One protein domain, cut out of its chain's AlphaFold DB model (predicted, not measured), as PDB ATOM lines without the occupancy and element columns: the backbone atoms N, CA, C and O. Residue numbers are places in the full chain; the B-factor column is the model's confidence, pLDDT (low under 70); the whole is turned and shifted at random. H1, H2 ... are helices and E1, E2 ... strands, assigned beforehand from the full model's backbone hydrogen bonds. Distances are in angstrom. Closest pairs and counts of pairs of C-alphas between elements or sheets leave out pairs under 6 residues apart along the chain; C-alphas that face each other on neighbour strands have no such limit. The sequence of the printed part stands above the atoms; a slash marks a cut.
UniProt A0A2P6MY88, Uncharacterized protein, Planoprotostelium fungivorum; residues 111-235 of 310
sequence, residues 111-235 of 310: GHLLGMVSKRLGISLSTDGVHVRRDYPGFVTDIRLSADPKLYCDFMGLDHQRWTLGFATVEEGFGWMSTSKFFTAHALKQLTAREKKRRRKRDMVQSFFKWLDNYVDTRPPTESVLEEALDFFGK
ATOM      1  N   GLY A 111       2.320  39.340  33.966       91.75
ATOM      2  CA  GLY A 111       1.265  38.326  33.915       91.75
ATOM      3  C   GLY A 111       1.325  37.435  32.669       91.75
ATOM      4  O   GLY A 111       1.071  36.232  32.734       91.75
ATOM      5  N   HIS A 112       1.730  37.984  31.518       89.31
ATOM      6  CA  HIS A 112       1.846  37.180  30.304       89.31
ATOM      7  C   HIS A 112       3.022  36.203  30.355       89.31
ATOM      8  O   HIS A 112       2.849  35.039  29.994       89.31
ATOM      9  N   LEU A 113       4.202  36.668  30.768       90.69
ATOM     10  CA  LEU A 113       5.412  35.849  30.799       90.69
ATOM     11  C   LEU A 113       5.344  34.796  31.907       90.69
ATOM     12  O   LEU A 113       5.633  33.628  31.650       90.69
ATOM     13  N   LEU A 114       4.841  35.158  33.088       94.38
ATOM     14  CA  LEU A 114       4.555  34.203  34.157       94.38
ATOM     15  C   LEU A 114       3.505  33.170  33.740       94.38
ATOM     16  O   LEU A 114       3.667  31.989  34.037       94.38
ATOM     17  N   GLY A 115       2.489  33.573  32.973       93.50
ATOM     18  CA  GLY A 115       1.517  32.643  32.399       93.50
ATOM     19  C   GLY A 115       2.145  31.641  31.422       93.50
ATOM     20  O   GLY A 115       1.713  30.492  31.356       93.50
ATOM     21  N   MET A 116       3.189  32.036  30.684       89.88
ATOM     22  CA  MET A 116       3.924  31.128  29.793       89.88
ATOM     23  C   MET A 116       4.758  30.099  30.556       89.88
ATOM     24  O   MET A 116       4.857  28.960  30.098       89.88
ATOM     25  N   VAL A 117       5.352  30.496  31.684       91.88
ATOM     26  CA  VAL A 117       6.065  29.579  32.584       91.88
ATOM     27  C   VAL A 117       5.058  28.631  33.237       91.88
ATOM     28  O   VAL A 117       5.155  27.422  33.054       91.88
ATOM     29  N   SER A 118       4.031  29.184  33.885       94.19
ATOM     30  CA  SER A 118       2.972  28.455  34.598       94.19
ATOM     31  C   SER A 118       2.319  27.365  33.748       94.19
ATOM     32  O   SER A 118       2.238  26.215  34.173       94.19
ATOM     33  N   LYS A 119       1.948  27.692  32.502       90.94
ATOM     34  CA  LYS A 119       1.278  26.758  31.584       90.94
ATOM     35  C   LYS A 119       2.054  25.454  31.375       90.94
ATOM     36  O   LYS A 119       1.440  24.416  31.147       90.94
ATOM     37  N   ARG A 120       3.388  25.496  31.415       88.31
ATOM     38  CA  ARG A 120       4.235  24.305  31.227       88.31
ATOM     39  C   ARG A 120       4.219  23.387  32.432       88.31
ATOM     40  O   ARG A 120       4.410  22.199  32.262       88.31
ATOM     41  N   LEU A 121       3.961  23.940  33.609       92.06
ATOM     42  CA  LEU A 121       3.930  23.209  34.865       92.06
ATOM     43  C   LEU A 121       2.578  22.511  35.098       92.06
ATOM     44  O   LEU A 121       2.421  21.779  36.073       92.06
ATOM     45  N   GLY A 122       1.601  22.723  34.208       92.31
ATOM     46  CA  GLY A 122       0.236  22.214  34.351       92.31
ATOM     47  C   GLY A 122      -0.694  23.129  35.153       92.31
ATOM     48  O   GLY A 122      -1.817  22.730  35.443       92.31
ATOM     49  N   ILE A 123      -0.258  24.353  35.476       95.44
ATOM     50  CA  ILE A 123      -1.078  25.380  36.134       95.44
ATOM     51  C   ILE A 123      -1.381  26.540  35.178       95.44
ATOM     52  O   ILE A 123      -0.633  26.818  34.238       95.44
ATOM     53  N   SER A 124      -2.475  27.256  35.406       95.50
ATOM     54  CA  SER A 124      -2.861  28.425  34.612       95.50
ATOM     55  C   SER A 124      -3.102  29.650  35.474       95.50
ATOM     56  O   SER A 124      -3.574  29.537  36.598       95.50
ATOM     57  N   LEU A 125      -2.802  30.824  34.920       96.75
ATOM     58  CA  LEU A 125      -3.096  32.110  35.547       96.75
ATOM     59  C   LEU A 125      -4.353  32.699  34.904       96.75
ATOM     60  O   LEU A 125      -4.400  32.862  33.678       96.75
ATOM     61  N   SER A 126      -5.349  33.006  35.724       94.62
ATOM     62  CA  SER A 126      -6.623  33.615  35.343       94.62
ATOM     63  C   SER A 126      -6.762  35.003  35.980       94.62
ATOM     64  O   SER A 126      -5.838  35.531  36.598       94.62
ATOM     65  N   THR A 127      -7.930  35.616  35.808       93.44
ATOM     66  CA  THR A 127      -8.311  36.872  36.464       93.44
ATOM     67  C   THR A 127      -8.559  36.728  37.964       93.44
ATOM     68  O   THR A 127      -8.536  37.729  38.674       93.44
ATOM     69  N   ASP A 128      -8.812  35.515  38.448       95.69
ATOM     70  CA  ASP A 128      -9.166  35.242  39.840       95.69
ATOM     71  C   ASP A 128      -8.141  34.373  40.575       95.69
ATOM     72  O   ASP A 128      -8.307  34.131  41.766       95.69
ATOM     73  N   GLY A 129      -7.055  33.950  39.922       97.56
ATOM     74  CA  GLY A 129      -5.935  33.328  40.614       97.56
ATOM     75  C   GLY A 129      -5.062  32.423  39.755       97.56
ATOM     76  O   GLY A 129      -4.964  32.541  38.531       97.56
ATOM     77  N   VAL A 130      -4.422  31.486  40.445       98.00
ATOM     78  CA  VAL A 130      -3.690  30.344  39.900       98.00
ATOM     79  C   VAL A 130      -4.595  29.124  39.965       98.00
ATOM     80  O   VAL A 130      -5.243  28.896  40.982       98.00
ATOM     81  N   HIS A 131      -4.619  28.330  38.905       97.75
ATOM     82  CA  HIS A 131      -5.576  27.248  38.726       97.75
ATOM     83  C   HIS A 131      -4.912  25.962  38.243       97.75
ATOM     84  O   HIS A 131      -3.931  26.010  37.499       97.75
ATOM     85  N   VAL A 132      -5.498  24.824  38.610       96.00
ATOM     86  CA  VAL A 132      -5.265  23.532  37.958       96.00
ATOM     87  C   VAL A 132      -6.548  23.107  37.277       96.00
ATOM     88  O   VAL A 132      -7.599  23.012  37.908       96.00
ATOM     89  N   ARG A 133      -6.432  22.764  35.996       92.75
ATOM     90  CA  ARG A 133      -7.521  22.188  35.218       92.75
ATOM     91  C   ARG A 133      -7.299  20.698  34.998       92.75
ATOM     92  O   ARG A 133      -6.201  20.280  34.633       92.75
ATOM     93  N   ARG A 134      -8.370  19.918  35.128       91.06
ATOM     94  CA  ARG A 134      -8.398  18.493  34.795       91.06
ATOM     95  C   ARG A 134      -9.641  18.185  33.972       91.06
ATOM     96  O   ARG A 134     -10.752  18.569  34.338       91.06
ATOM     97  N   ASP A 135      -9.436  17.512  32.850       92.00
ATOM     98  CA  ASP A 135     -10.515  17.066  31.975       92.00
ATOM     99  C   ASP A 135     -10.810  15.589  32.289       92.00
ATOM    100  O   ASP A 135      -9.901  14.757  32.263       92.00
ATOM    101  N   TYR A 136     -12.070  15.271  32.578       87.56
ATOM    102  CA  TYR A 136     -12.572  13.912  32.781       87.56
ATOM    103  C   TYR A 136     -13.592  13.564  31.684       87.56
ATOM    104  O   TYR A 136     -14.137  14.460  31.026       87.56
ATOM    105  N   PRO A 137     -13.916  12.277  31.472       82.25
ATOM    106  CA  PRO A 137     -15.035  11.908  30.615       82.25
ATOM    107  C   PRO A 137     -16.342  12.571  31.088       82.25
ATOM    108  O   PRO A 137     -16.829  12.329  32.187       82.25
ATOM    109  N   GLY A 138     -16.915  13.438  30.250       81.06
ATOM    110  CA  GLY A 138     -18.212  14.082  30.496       81.06
ATOM    111  C   GLY A 138     -18.190  15.356  31.346       81.06
ATOM    112  O   GLY A 138     -19.210  16.041  31.397       81.06
ATOM    113  N   PHE A 139     -17.066  15.729  31.971       86.50
ATOM    114  CA  PHE A 139     -16.959  17.002  32.690       86.50
ATOM    115  C   PHE A 139     -15.518  17.508  32.806       86.50
ATOM    116  O   PHE A 139     -14.549  16.769  32.669       86.50
ATOM    117  N   VAL A 140     -15.380  18.802  33.077       89.25
ATOM    118  CA  VAL A 140     -14.098  19.469  33.310       89.25
ATOM    119  C   VAL A 140     -14.141  20.076  34.701       89.25
ATOM    120  O   VAL A 140     -15.149  20.682  35.063       89.25
ATOM    121  N   THR A 141     -13.054  19.942  35.455       90.38
ATOM    122  CA  THR A 141     -12.866  20.665  36.713       90.38
ATOM    123  C   THR A 141     -11.748  21.690  36.588       90.38
ATOM    124  O   THR A 141     -10.763  21.485  35.870       90.38
ATOM    125  N   ASP A 142     -11.914  22.789  37.308       93.88
ATOM    126  CA  ASP A 142     -10.953  23.872  37.422       93.88
ATOM    127  C   ASP A 142     -10.887  24.290  38.898       93.88
ATOM    128  O   ASP A 142     -11.858  24.817  39.444       93.88
ATOM    129  N   ILE A 143      -9.768  23.988  39.559       95.62
ATOM    130  CA  ILE A 143      -9.557  24.272  40.979       95.62
ATOM    131  C   ILE A 143      -8.649  25.486  41.101       95.62
ATOM    132  O   ILE A 143      -7.478  25.438  40.709       95.62
ATOM    133  N   ARG A 144      -9.158  26.553  41.724       97.50
ATOM    134  CA  ARG A 144      -8.332  27.697  42.115       97.50
ATOM    135  C   ARG A 144      -7.417  27.302  43.269       97.50
ATOM    136  O   ARG A 144      -7.887  27.057  44.378       97.50
ATOM    137  N   LEU A 145      -6.113  27.299  43.019       98.06
ATOM    138  CA  LEU A 145      -5.074  27.048  44.013       98.06
ATOM    139  C   LEU A 145      -4.925  28.225  44.981       98.06
ATOM    140  O   LEU A 145      -4.912  28.030  46.191       98.06
ATOM    141  N   SER A 146      -4.813  29.445  44.454       98.00
ATOM    142  CA  SER A 146      -4.621  30.662  45.247       98.00
ATOM    143  C   SER A 146      -4.927  31.912  44.428       98.00
ATOM    144  O   SER A 146      -4.787  31.897  43.207       98.00
ATOM    145  N   ALA A 147      -5.300  32.995  45.109       97.81
ATOM    146  CA  ALA A 147      -5.358  34.353  44.566       97.81
ATOM    147  C   ALA A 147      -4.348  35.295  45.258       97.81
ATOM    148  O   ALA A 147      -4.417  36.506  45.099       97.81
ATOM    149  N   ASP A 148      -3.417  34.755  46.046       98.31
ATOM    150  CA  ASP A 148      -2.391  35.534  46.737       98.31
ATOM    151  C   ASP A 148      -1.112  35.603  45.874       98.31
ATOM    152  O   ASP A 148      -0.468  34.565  45.647       98.31
ATOM    153  N   PRO A 149      -0.709  36.801  45.397       98.12
ATOM    154  CA  PRO A 149       0.529  36.992  44.644       98.12
ATOM    155  C   PRO A 149       1.773  36.488  45.368       98.12
ATOM    156  O   PRO A 149       2.667  35.926  44.733       98.12
ATOM    157  N   LYS A 150       1.838  36.667  46.691       98.25
ATOM    158  CA  LYS A 150       2.977  36.243  47.496       98.25
ATOM    159  C   LYS A 150       3.058  34.724  47.532       98.25
ATOM    160  O   LYS A 150       4.133  34.194  47.276       98.25
ATOM    161  N   LEU A 151       1.946  34.026  47.772       98.38
ATOM    162  CA  LEU A 151       1.938  32.556  47.751       98.38
ATOM    163  C   LEU A 151       2.310  32.007  46.370       98.38
ATOM    164  O   LEU A 151       3.061  31.038  46.280       98.38
ATOM    165  N   TYR A 152       1.837  32.632  45.288       98.31
ATOM    166  CA  TYR A 152       2.274  32.263  43.941       98.31
ATOM    167  C   TYR A 152       3.781  32.494  43.747       98.31
ATOM    168  O   TYR A 152       4.476  31.619  43.234       98.31
ATOM    169  N   CYS A 153       4.312  33.643  44.172       98.44
ATOM    170  CA  CYS A 153       5.744  33.922  44.103       98.44
ATOM    171  C   CYS A 153       6.566  32.915  44.916       98.44
ATOM    172  O   CYS A 153       7.514  32.353  44.371       98.44
ATOM    173  N   ASP A 154       6.173  32.628  46.158       98.44
ATOM    174  CA  ASP A 154       6.826  31.645  47.026       98.44
ATOM    175  C   ASP A 154       6.852  30.260  46.350       98.44
ATOM    176  O   ASP A 154       7.910  29.634  46.251       98.44
ATOM    177  N   PHE A 155       5.717  29.823  45.788       98.19
ATOM    178  CA  PHE A 155       5.626  28.575  45.028       98.19
ATOM    179  C   PHE A 155       6.578  28.560  43.828       98.19
ATOM    180  O   PHE A 155       7.292  27.584  43.606       98.19
ATOM    181  N   MET A 156       6.634  29.653  43.066       97.25
ATOM    182  CA  MET A 156       7.497  29.783  41.891       97.25
ATOM    183  C   MET A 156       8.980  29.988  42.238       97.25
ATOM    184  O   MET A 156       9.819  29.954  41.331       97.25
ATOM    185  N   GLY A 157       9.326  30.203  43.511       97.06
ATOM    186  CA  GLY A 157      10.673  30.582  43.948       97.06
ATOM    187  C   GLY A 157      11.072  31.998  43.518       97.06
ATOM    188  O   GLY A 157      12.229  32.230  43.180       97.06
ATOM    189  N   LEU A 158      10.107  32.914  43.451       97.94
ATOM    190  CA  LEU A 158      10.281  34.319  43.088       97.94
ATOM    191  C   LEU A 158      10.234  35.209  44.334       97.94
ATOM    192  O   LEU A 158       9.421  35.004  45.230       97.94
ATOM    193  N   ASP A 159      11.049  36.259  44.348       97.81
ATOM    194  CA  ASP A 159      11.043  37.252  45.425       97.81
ATOM    195  C   ASP A 159       9.904  38.274  45.226       97.81
ATOM    196  O   ASP A 159      10.005  39.193  44.406       97.81
ATOM    197  N   HIS A 160       8.809  38.122  45.977       97.88
ATOM    198  CA  HIS A 160       7.675  39.053  45.944       97.88
ATOM    199  C   HIS A 160       8.028  40.455  46.480       97.88
ATOM    200  O   HIS A 160       7.479  41.463  46.024       97.88
ATOM    201  N   GLN A 161       8.972  40.558  47.421       97.38
ATOM    202  CA  GLN A 161       9.414  41.848  47.949       97.38
ATOM    203  C   GLN A 161      10.171  42.629  46.872       97.38
ATOM    204  O   GLN A 161       9.906  43.815  46.669       97.38
ATOM    205  N   ARG A 162      11.045  41.958  46.110       96.94
ATOM    206  CA  ARG A 162      11.716  42.557  44.947       96.94
ATOM    207  C   ARG A 162      10.718  43.079  43.914       96.94
ATOM    208  O   ARG A 162      10.957  44.158  43.371       96.94
ATOM    209  N   TRP A 163       9.632  42.344  43.659       97.06
ATOM    210  CA  TRP A 163       8.545  42.769  42.766       97.06
ATOM    211  C   TRP A 163       7.830  44.020  43.295       97.06
ATOM    212  O   TRP A 163       7.622  44.966  42.540       97.06
ATOM    213  N   THR A 164       7.550  44.067  44.602       95.69
ATOM    214  CA  THR A 164       6.885  45.207  45.262       95.69
ATOM    215  C   THR A 164       7.714  46.493  45.172       95.69
ATOM    216  O   THR A 164       7.164  47.578  45.001       95.69
ATOM    217  N   LEU A 165       9.047  46.385  45.238       96.31
ATOM    218  CA  LEU A 165       9.960  47.523  45.055       96.31
ATOM    219  C   LEU A 165      10.025  48.027  43.600       96.31
ATOM    220  O   LEU A 165      10.453  49.155  43.364       96.31
ATOM    221  N   GLY A 166       9.602  47.207  42.634       95.25
ATOM    222  CA  GLY A 166       9.598  47.523  41.206       95.25
ATOM    223  C   GLY A 166      10.977  47.532  40.547       95.25
ATOM    224  O   GLY A 166      12.012  47.509  41.202       95.25
ATOM    225  N   PHE A 167      11.014  47.533  39.218       95.38
ATOM    226  CA  PHE A 167      12.250  47.376  38.441       95.38
ATOM    227  C   PHE A 167      12.684  48.698  37.803       95.38
ATOM    228  O   PHE A 167      11.837  49.460  37.336       95.38
ATOM    229  N   ALA A 168      13.992  48.966  37.748       93.62
ATOM    230  CA  ALA A 168      14.517  50.158  37.080       93.62
ATOM    231  C   ALA A 168      14.505  50.002  35.552       93.62
ATOM    232  O   ALA A 168      14.250  50.962  34.823       93.62
ATOM    233  N   THR A 169      14.731  48.779  35.068       93.25
ATOM    234  CA  THR A 169      14.708  48.423  33.646       93.25
ATOM    235  C   THR A 169      13.834  47.199  33.399       93.25
ATOM    236  O   THR A 169      13.481  46.449  34.312       93.25
ATOM    237  N   VAL A 170      13.464  46.984  32.138       91.88
ATOM    238  CA  VAL A 170      12.728  45.781  31.737       91.88
ATOM    239  C   VAL A 170      13.596  44.532  31.946       91.88
ATOM    240  O   VAL A 170      13.099  43.503  32.401       91.88
ATOM    241  N   GLU A 171      14.900  44.635  31.689       92.44
ATOM    242  CA  GLU A 171      15.882  43.565  31.865       92.44
ATOM    243  C   GLU A 171      16.030  43.134  33.327       92.44
ATOM    244  O   GLU A 171      16.187  41.943  33.587       92.44
ATOM    245  N   GLU A 172      15.923  44.054  34.292       94.88
ATOM    246  CA  GLU A 172      15.870  43.688  35.714       94.88
ATOM    247  C   GLU A 172      14.650  42.815  36.031       94.88
ATOM    248  O   GLU A 172      14.768  41.829  36.760       94.88
ATOM    249  N   GLY A 173      13.490  43.134  35.452       94.75
ATOM    250  CA  GLY A 173      12.294  42.306  35.594       94.75
ATOM    251  C   GLY A 173      12.431  40.946  34.907       94.75
ATOM    252  O   GLY A 173      11.965  39.935  35.436       94.75
ATOM    253  N   PHE A 174      13.125  40.882  33.765       94.12
ATOM    254  CA  PHE A 174      13.486  39.613  33.120       94.12
ATOM    255  C   PHE A 174      14.404  38.771  34.008       94.12
ATOM    256  O   PHE A 174      14.137  37.585  34.208       94.12
ATOM    257  N   GLY A 175      15.422  39.399  34.600       94.81
ATOM    258  CA  GLY A 175      16.316  38.771  35.567       94.81
ATOM    259  C   GLY A 175      15.551  38.222  36.769       94.81
ATOM    260  O   GLY A 175      15.717  37.053  37.106       94.81
ATOM    261  N   TRP A 176      14.632  39.002  37.346       96.31
ATOM    262  CA  TRP A 176      13.760  38.539  38.429       96.31
ATOM    263  C   TRP A 176      12.946  37.304  38.028       96.31
ATOM    264  O   TRP A 176      13.004  36.296  38.728       96.31
ATOM    265  N   MET A 177      12.269  37.312  36.874       94.31
ATOM    266  CA  MET A 177      11.515  36.135  36.409       94.31
ATOM    267  C   MET A 177      12.403  34.903  36.215       94.31
ATOM    268  O   MET A 177      11.974  33.790  36.517       94.31
ATOM    269  N   SER A 178      13.640  35.089  35.744       93.19
ATOM    270  CA  SER A 178      14.584  33.981  35.553       93.19
ATOM    271  C   SER A 178      15.085  33.344  36.849       93.19
ATOM    272  O   SER A 178      15.608  32.231  36.813       93.19
ATOM    273  N   THR A 179      14.885  33.994  38.002       94.94
ATOM    274  CA  THR A 179      15.234  33.394  39.299       94.94
ATOM    275  C   THR A 179      14.318  32.232  39.675       94.94
ATOM    276  O   THR A 179      14.773  31.329  40.384       94.94
ATOM    277  N   SER A 180      13.085  32.201  39.140       94.75
ATOM    278  CA  SER A 180      12.103  31.150  39.422       94.75
ATOM    279  C   SER A 180      12.724  29.764  39.281       94.75
ATOM    280  O   SER A 180      13.391  29.471  38.286       94.75
ATOM    281  N   LYS A 181      12.467  28.882  40.253       93.12
ATOM    282  CA  LYS A 181      12.980  27.500  40.236       93.12
ATOM    283  C   LYS A 181      12.526  26.695  39.012       93.12
ATOM    284  O   LYS A 181      13.204  25.745  38.641       93.12
ATOM    285  N   PHE A 182      11.455  27.130  38.347       93.12
ATOM    286  CA  PHE A 182      10.862  26.485  37.176       93.12
ATOM    287  C   PHE A 182      11.240  27.134  35.837       93.12
ATOM    288  O   PHE A 182      10.755  26.731  34.775       93.12
ATOM    289  N   PHE A 183      12.071  28.175  35.857       92.06
ATOM    290  CA  PHE A 183      12.429  28.898  34.649       92.06
ATOM    291  C   PHE A 183      13.421  28.117  33.786       92.06
ATOM    292  O   PHE A 183      14.513  27.780  34.238       92.06
ATOM    293  N   THR A 184      13.072  27.921  32.511       90.56
ATOM    294  CA  THR A 184      14.006  27.464  31.473       90.56
ATOM    295  C   THR A 184      13.749  28.171  30.140       90.56
ATOM    296  O   THR A 184      12.645  28.149  29.581       90.56
ATOM    297  N   ALA A 185      14.788  28.804  29.604       90.12
ATOM    298  CA  ALA A 185      14.810  29.459  28.307       90.12
ATOM    299  C   ALA A 185      14.523  28.467  27.177       90.12
ATOM    300  O   ALA A 185      13.720  28.775  26.289       90.12
ATOM    301  N   HIS A 186      15.132  27.275  27.220       86.25
ATOM    302  CA  HIS A 186      14.908  26.225  26.230       86.25
ATOM    303  C   HIS A 186      13.426  25.895  26.108       86.25
ATOM    304  O   HIS A 186      12.881  25.908  25.002       86.25
ATOM    305  N   ALA A 187      12.764  25.676  27.247       83.12
ATOM    306  CA  ALA A 187      11.341  25.422  27.266       83.12
ATOM    307  C   ALA A 187      10.617  26.611  26.627       83.12
ATOM    308  O   ALA A 187       9.996  26.432  25.583       83.12
ATOM    309  N   LEU A 188      10.754  27.830  27.160       84.25
ATOM    310  CA  LEU A 188      10.015  29.019  26.701       84.25
ATOM    311  C   LEU A 188      10.125  29.309  25.191       84.25
ATOM    312  O   LEU A 188       9.180  29.854  24.612       84.25
ATOM    313  N   LYS A 189      11.220  28.910  24.531       84.75
ATOM    314  CA  LYS A 189      11.416  29.028  23.071       84.75
ATOM    315  C   LYS A 189      10.588  28.048  22.236       84.75
ATOM    316  O   LYS A 189      10.314  28.326  21.064       84.75
ATOM    317  N   GLN A 190      10.119  26.950  22.821       81.12
ATOM    318  CA  GLN A 190       9.221  25.997  22.172       81.12
ATOM    319  C   GLN A 190       7.787  26.547  22.136       81.12
ATOM    320  O   GLN A 190       6.977  26.283  23.023       81.12
ATOM    321  N   LEU A 191       7.490  27.363  21.120       77.06
ATOM    322  CA  LEU A 191       6.174  27.971  20.908       77.06
ATOM    323  C   LEU A 191       5.394  27.278  19.787       77.06
ATOM    324  O   LEU A 191       5.924  27.043  18.695       77.06
ATOM    325  N   THR A 192       4.093  27.094  19.999       77.56
ATOM    326  CA  THR A 192       3.146  26.704  18.944       77.56
ATOM    327  C   THR A 192       3.006  27.802  17.879       77.56
ATOM    328  O   THR A 192       3.280  28.983  18.116       77.56
ATOM    329  N   ALA A 193       2.504  27.456  16.687       77.88
ATOM    330  CA  ALA A 193       2.243  28.437  15.624       77.88
ATOM    331  C   ALA A 193       1.282  29.563  16.073       77.88
ATOM    332  O   ALA A 193       1.482  30.737  15.744       77.88
ATOM    333  N   ARG A 194       0.271  29.224  16.885       76.50
ATOM    334  CA  ARG A 194      -0.685  30.184  17.462       76.50
ATOM    335  C   ARG A 194       0.001  31.162  18.418       76.50
ATOM    336  O   ARG A 194      -0.269  32.363  18.356       76.50
ATOM    337  N   GLU A 195       0.895  30.670  19.272       77.88
ATOM    338  CA  GLU A 195       1.679  31.500  20.195       77.88
ATOM    339  C   GLU A 195       2.654  32.403  19.435       77.88
ATOM    340  O   GLU A 195       2.699  33.603  19.706       77.88
ATOM    341  N   LYS A 196       3.324  31.888  18.393       78.00
ATOM    342  CA  LYS A 196       4.174  32.696  17.499       78.00
ATOM    343  C   LYS A 196       3.397  33.850  16.851       78.00
ATOM    344  O   LYS A 196       3.897  34.973  16.812       78.00
ATOM    345  N   LYS A 197       2.163  33.613  16.381       76.44
ATOM    346  CA  LYS A 197       1.300  34.661  15.797       76.44
ATOM    347  C   LYS A 197       0.896  35.720  16.827       76.44
ATOM    348  O   LYS A 197       0.921  36.907  16.512       76.44
ATOM    349  N   ARG A 198       0.534  35.311  18.049       72.44
ATOM    350  CA  ARG A 198       0.177  36.233  19.144       72.44
ATOM    351  C   ARG A 198       1.373  37.073  19.598       72.44
ATOM    352  O   ARG A 198       1.215  38.271  19.812       72.44
ATOM    353  N   ARG A 199       2.562  36.468  19.665       71.75
ATOM    354  CA  ARG A 199       3.826  37.126  20.032       71.75
ATOM    355  C   ARG A 199       4.148  38.334  19.153       71.75
ATOM    356  O   ARG A 199       4.544  39.367  19.675       71.75
ATOM    357  N   ARG A 200       3.941  38.228  17.834       70.00
ATOM    358  CA  ARG A 200       4.252  39.302  16.864       70.00
ATOM    359  C   ARG A 200       3.543  40.633  17.144       70.00
ATOM    360  O   ARG A 200       3.938  41.640  16.584       70.00
ATOM    361  N   LYS A 201       2.502  40.640  17.980       71.19
ATOM    362  CA  LYS A 201       1.723  41.839  18.319       71.19
ATOM    363  C   LYS A 201       2.142  42.507  19.637       71.19
ATOM    364  O   LYS A 201       1.459  43.428  20.067       71.19
ATOM    365  N   ARG A 202       3.171  42.002  20.330       73.75
ATOM    366  CA  ARG A 202       3.566  42.478  21.667       73.75
ATOM    367  C   ARG A 202       5.067  42.726  21.743       73.75
ATOM    368  O   ARG A 202       5.836  41.776  21.888       73.75
ATOM    369  N   ASP A 203       5.466  43.989  21.697       79.94
ATOM    370  CA  ASP A 203       6.876  44.390  21.622       79.94
ATOM    371  C   ASP A 203       7.686  43.916  22.835       79.94
ATOM    372  O   ASP A 203       8.738  43.308  22.668       79.94
ATOM    373  N   MET A 204       7.144  44.037  24.054       81.12
ATOM    374  CA  MET A 204       7.835  43.576  25.272       81.12
ATOM    375  C   MET A 204       8.095  42.065  25.288       81.12
ATOM    376  O   MET A 204       9.117  41.609  25.797       81.12
ATOM    377  N   VAL A 205       7.203  41.274  24.684       81.06
ATOM    378  CA  VAL A 205       7.409  39.826  24.562       81.06
ATOM    379  C   VAL A 205       8.547  39.550  23.588       81.06
ATOM    380  O   VAL A 205       9.358  38.666  23.833       81.06
ATOM    381  N   GLN A 206       8.654  40.312  22.499       84.69
ATOM    382  CA  GLN A 206       9.778  40.182  21.571       84.69
ATOM    383  C   GLN A 206      11.107  40.543  22.244       84.69
ATOM    384  O   GLN A 206      12.066  39.786  22.097       84.69
ATOM    385  N   SER A 207      11.143  41.621  23.035       87.88
ATOM    386  CA  SER A 207      12.322  41.996  23.828       87.88
ATOM    387  C   SER A 207      12.743  40.885  24.790       87.88
ATOM    388  O   SER A 207      13.923  40.550  24.850       87.88
ATOM    389  N   PHE A 208      11.786  40.239  25.464       90.06
ATOM    390  CA  PHE A 208      12.068  39.095  26.333       90.06
ATOM    391  C   PHE A 208      12.685  37.913  25.575       90.06
ATOM    392  O   PHE A 208      13.672  37.336  26.017       90.06
ATOM    393  N   PHE A 209      12.163  37.571  24.394       88.12
ATOM    394  CA  PHE A 209      12.738  36.492  23.587       88.12
ATOM    395  C   PHE A 209      14.147  36.809  23.080       88.12
ATOM    396  O   PHE A 209      14.983  35.913  23.059       88.12
ATOM    397  N   LYS A 210      14.426  38.068  22.730       90.00
ATOM    398  CA  LYS A 210      15.784  38.508  22.385       90.00
ATOM    399  C   LYS A 210      16.726  38.396  23.587       90.00
ATOM    400  O   LYS A 210      17.868  37.981  23.433       90.00
ATOM    401  N   TRP A 211      16.246  38.733  24.783       92.12
ATOM    402  CA  TRP A 211      17.003  38.550  26.021       92.12
ATOM    403  C   TRP A 211      17.311  37.064  26.282       92.12
ATOM    404  O   TRP A 211      18.453  36.716  26.579       92.12
ATOM    405  N   LEU A 212      16.341  36.172  26.045       91.75
ATOM    406  CA  LEU A 212      16.522  34.717  26.144       91.75
ATOM    407  C   LEU A 212      17.559  34.140  25.166       91.75
ATOM    408  O   LEU A 212      18.021  33.019  25.376       91.75
ATOM    409  N   ASP A 213      17.905  34.821  24.072       89.50
ATOM    410  CA  ASP A 213      18.905  34.326  23.110       89.50
ATOM    411  C   ASP A 213      20.321  34.278  23.676       89.50
ATOM    412  O   ASP A 213      21.104  33.435  23.251       89.50
ATOM    413  N   ASN A 214      20.593  35.077  24.706       89.06
ATOM    414  CA  ASN A 214      21.862  35.060  25.430       89.06
ATOM    415  C   ASN A 214      21.759  34.366  26.797       89.06
ATOM    416  O   ASN A 214      22.738  34.325  27.537       89.06
ATOM    417  N   TYR A 215      20.579  33.848  27.155       89.88
ATOM    418  CA  TYR A 215      20.367  33.184  28.435       89.88
ATOM    419  C   TYR A 215      20.784  31.715  28.354       89.88
ATOM    420  O   TYR A 215      20.334  30.980  27.472       89.88
ATOM    421  N   VAL A 216      21.613  31.284  29.304       89.12
ATOM    422  CA  VAL A 216      22.026  29.887  29.455       89.12
ATOM    423  C   VAL A 216      21.237  29.272  30.598       89.12
ATOM    424  O   VAL A 216      21.285  29.756  31.728       89.12
ATOM    425  N   ASP A 217      20.516  28.196  30.297       89.25
ATOM    426  CA  ASP A 217      19.790  27.452  31.316       89.25
ATOM    427  C   ASP A 217      20.756  26.860  32.340       89.25
ATOM    428  O   ASP A 217      21.719  26.174  32.004       89.25
ATOM    429  N   THR A 218      20.471  27.122  33.610       85.94
ATOM    430  CA  THR A 218      21.235  26.601  34.749       85.94
ATOM    431  C   THR A 218      20.576  25.369  35.370       85.94
ATOM    432  O   THR A 218      21.109  24.797  36.319       85.94
ATOM    433  N   ARG A 219      19.398  24.975  34.866       85.12
ATOM    434  CA  ARG A 219      18.543  23.916  35.416       85.12
ATOM    435  C   ARG A 219      17.821  23.171  34.286       85.12
ATOM    436  O   ARG A 219      17.543  23.779  33.250       85.12
ATOM    437  N   PRO A 220      17.498  21.878  34.465       85.44
ATOM    438  CA  PRO A 220      16.645  21.157  33.528       85.44
ATOM    439  C   PRO A 220      15.192  21.667  33.593       85.44
ATOM    440  O   PRO A 220      14.782  22.227  34.612       85.44
ATOM    441  N   PRO A 221      14.397  21.474  32.526       84.62
ATOM    442  CA  PRO A 221      12.985  21.831  32.538       84.62
ATOM    443  C   PRO A 221      12.195  20.934  33.499       84.62
ATOM    444  O   PRO A 221      12.380  19.721  33.524       84.62
ATOM    445  N   THR A 222      11.279  21.536  34.257       85.25
ATOM    446  CA  THR A 222      10.278  20.815  35.052       85.25
ATOM    447  C   THR A 222       9.066  20.494  34.178       85.25
ATOM    448  O   THR A 222       8.532  21.389  33.523       85.25
ATOM    449  N   GLU A 223       8.636  19.231  34.162       75.62
ATOM    450  CA  GLU A 223       7.524  18.777  33.312       75.62
ATOM    451  C   GLU A 223       6.143  19.044  33.922       75.62
ATOM    452  O   GLU A 223       5.237  19.488  33.224       75.62
ATOM    453  N   SER A 224       5.962  18.789  35.217       85.50
ATOM    454  CA  SER A 224       4.716  19.068  35.930       85.50
ATOM    455  C   SER A 224       4.988  19.274  37.412       85.50
ATOM    456  O   SER A 224       5.918  18.689  37.964       85.50
ATOM    457  N   VAL A 225       4.159  20.103  38.043       92.38
ATOM    458  CA  VAL A 225       4.231  20.415  39.477       92.38
ATOM    459  C   VAL A 225       2.925  20.101  40.194       92.38
ATOM    460  O   VAL A 225       2.709  20.612  41.284       92.38
ATOM    461  N   LEU A 226       2.028  19.314  39.587       93.25
ATOM    462  CA  LEU A 226       0.670  19.118  40.100       93.25
ATOM    463  C   LEU A 226       0.662  18.700  41.575       93.25
ATOM    464  O   LEU A 226       0.062  19.387  42.391       93.25
ATOM    465  N   GLU A 227       1.368  17.625  41.920       94.19
ATOM    466  CA  GLU A 227       1.432  17.128  43.300       94.19
ATOM    467  C   GLU A 227       2.029  18.164  44.261       94.19
ATOM    468  O   GLU A 227       1.442  18.452  45.301       94.19
ATOM    469  N   GLU A 228       3.147  18.789  43.872       95.69
ATOM    470  CA  GLU A 228       3.805  19.838  44.662       95.69
ATOM    471  C   GLU A 228       2.877  21.043  44.882       95.69
ATOM    472  O   GLU A 228       2.833  21.602  45.973       95.69
ATOM    473  N   ALA A 229       2.105  21.431  43.866       96.88
ATOM    474  CA  ALA A 229       1.143  22.519  43.944       96.88
ATOM    475  C   ALA A 229      -0.046  22.152  44.843       96.88
ATOM    476  O   ALA A 229      -0.446  22.953  45.686       96.88
ATOM    477  N   LEU A 230      -0.601  20.946  44.708       96.69
ATOM    478  CA  LEU A 230      -1.703  20.486  45.556       96.69
ATOM    479  C   LEU A 230      -1.305  20.459  47.034       96.69
ATOM    480  O   LEU A 230      -2.118  20.842  47.877       96.69
ATOM    481  N   ASP A 231      -0.069  20.065  47.345       97.44
ATOM    482  CA  ASP A 231       0.468  20.127  48.706       97.44
ATOM    483  C   ASP A 231       0.694  21.561  49.168       97.44
ATOM    484  O   ASP A 231       0.177  21.967  50.209       97.44
ATOM    485  N   PHE A 232       1.429  22.348  48.380       98.12
ATOM    486  CA  PHE A 232       1.819  23.706  48.748       98.12
ATOM    487  C   PHE A 232       0.607  24.613  48.995       98.12
ATOM    488  O   PHE A 232       0.600  25.394  49.945       98.12
ATOM    489  N   PHE A 233      -0.428  24.500  48.160       97.94
ATOM    490  CA  PHE A 233      -1.644  25.310  48.262       97.94
ATOM    491  C   PHE A 233      -2.749  24.656  49.112       97.94
ATOM    492  O   PHE A 233      -3.840  25.216  49.218       97.94
ATOM    493  N   GLY A 234      -2.504  23.484  49.711       97.38
ATOM    494  CA  GLY A 234      -3.477  22.808  50.575       97.38
ATOM    495  C   GLY A 234      -4.741  22.341  49.840       97.38
ATOM    496  O   GLY A 234      -5.838  22.398  50.387       97.38
ATOM    497  N   LYS A 235      -4.602  21.899  48.585       97.44
ATOM    498  CA  LYS A 235      -5.708  21.490  47.699       97.44
ATOM    499  C   LYS A 235      -5.846  19.983  47.498       97.44
ATOM    500  O   LYS A 235      -6.734  19.545  46.769       97.44
TER     501      LYS A 235
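Overview. This is residues 111 to 235 of the 310 residues of an uncharacterized protein of Planoprotostelium fungivorum (UniProt A0A2P6MY88). A small three-stranded sheet, drawn out into a long thin hairpin of E2 and E3, makes one end of the domain, and H1 sits in the middle beside E1, with short helices set in a loose arc round its other sides: H2, H3, H4, H7 and H6, with H5 near H1. The hairpin's tip, residues 135 to 140, stands free and sticks out, and a long link, residues 213 to 225, swings back from H7 to H8, which packs on the sheet. The printed part has 125 residues, with eight named helices and three named strands in the order H1 E1 E2 E3 H2 H3 H4 H5 H6 H7 H8. The sheet order is E1 - E2 - E3, antiparallel throughout, and the class is mixed, helices and strands. The whole is compact, with a radius of gyration of the C-alphas of 15.1 A and spans of 43 by 36 by 28 A.

Along the chain. The sheet holds E1, residues 123 to 125, 7.1 A long; E2, residues 130 to 136, 20.0 A; and E3, residues 139 to 146, 22.3 A, from C-alpha 139 at (-16.959, 17.002, 32.690) to C-alpha 146 at (-4.621, 30.662, 45.247). Before it comes H1, residues 111 to 120, 14.6 A long, from C-alpha 111 at (1.265, 38.326, 33.915). After it come H2, residues 149 to 156, 10.4 A; H3, residues 160 to 165, 8.8 A; H4, residues 170 to 178, 12.5 A; H5, residues 185 to 189, 6.3 A; H6, residues 193 to 199, 9.9 A; and H7, residues 203 to 212, 14.4 A. H8, residues 226 to 232, 9.9 A, ends with C-alpha 232 at (1.819, 23.706, 48.748).

Arrangement. E1, E2 and E3 form a meander, each strand the antiparallel neighbour of the one before. E1 and E2 are a hairpin at 128 degrees between directions, with N 124 and O 131 at 2.8 A. E2 and E3 are a hairpin at 162 degrees, with N 132 and O 143 at 3.0 A and N 136 and O 139 at 2.9 A. H1 is on the sheet and stands at the sheet's level, with a height over the sheet of 2.6 A; its closest C-alpha pair with E1 is Gly 115 and Leu 125, 5.6 A. H8 is on the sheet too, and the C-alphas of Leu 145 in E3 and Leu 230 come within 7.5 A. H2 only grazes the sheet, with its residues 149 to 152. H2 and H3 touch at a steep tilt of 53 degrees, opposite ways, closest at the C-alphas of Lys 150 and His 160, 5.7 A. H3 and H4 are close but not clearly touching, closest at the C-alphas of Arg 162 and Trp 176, 7.9 A. H4 and H7 only just touch, with 3 pairs of C-alphas within 8 A, the closest Phe 174 and Phe 208, 7.0 A. H5 is close to but not clearly touching H1, with the C-alphas of Val 117 and Leu 188 at 7.1 A. H6 is close to but not clearly touching H7, at the C-alphas of Arg 199 and Val 205, 6.4 A. H1 stays apart from H2 and H8, for instance. Each O i to N i+4 pair is within hydrogen-bond range in H2, H3, H4, H5, H6, H7 and H8, and 5 of 6 are in H1.

Size, cuts and confidence. The C-alphas farthest apart are those of Gly 138 and Ala 168, 49.2 A. The printed part has no cut. The link from H7 to H8, 13 residues, is long. The mean pLDDT of the printed part is 90.7, no printed residue is under 70, and the mean of H6 is 76.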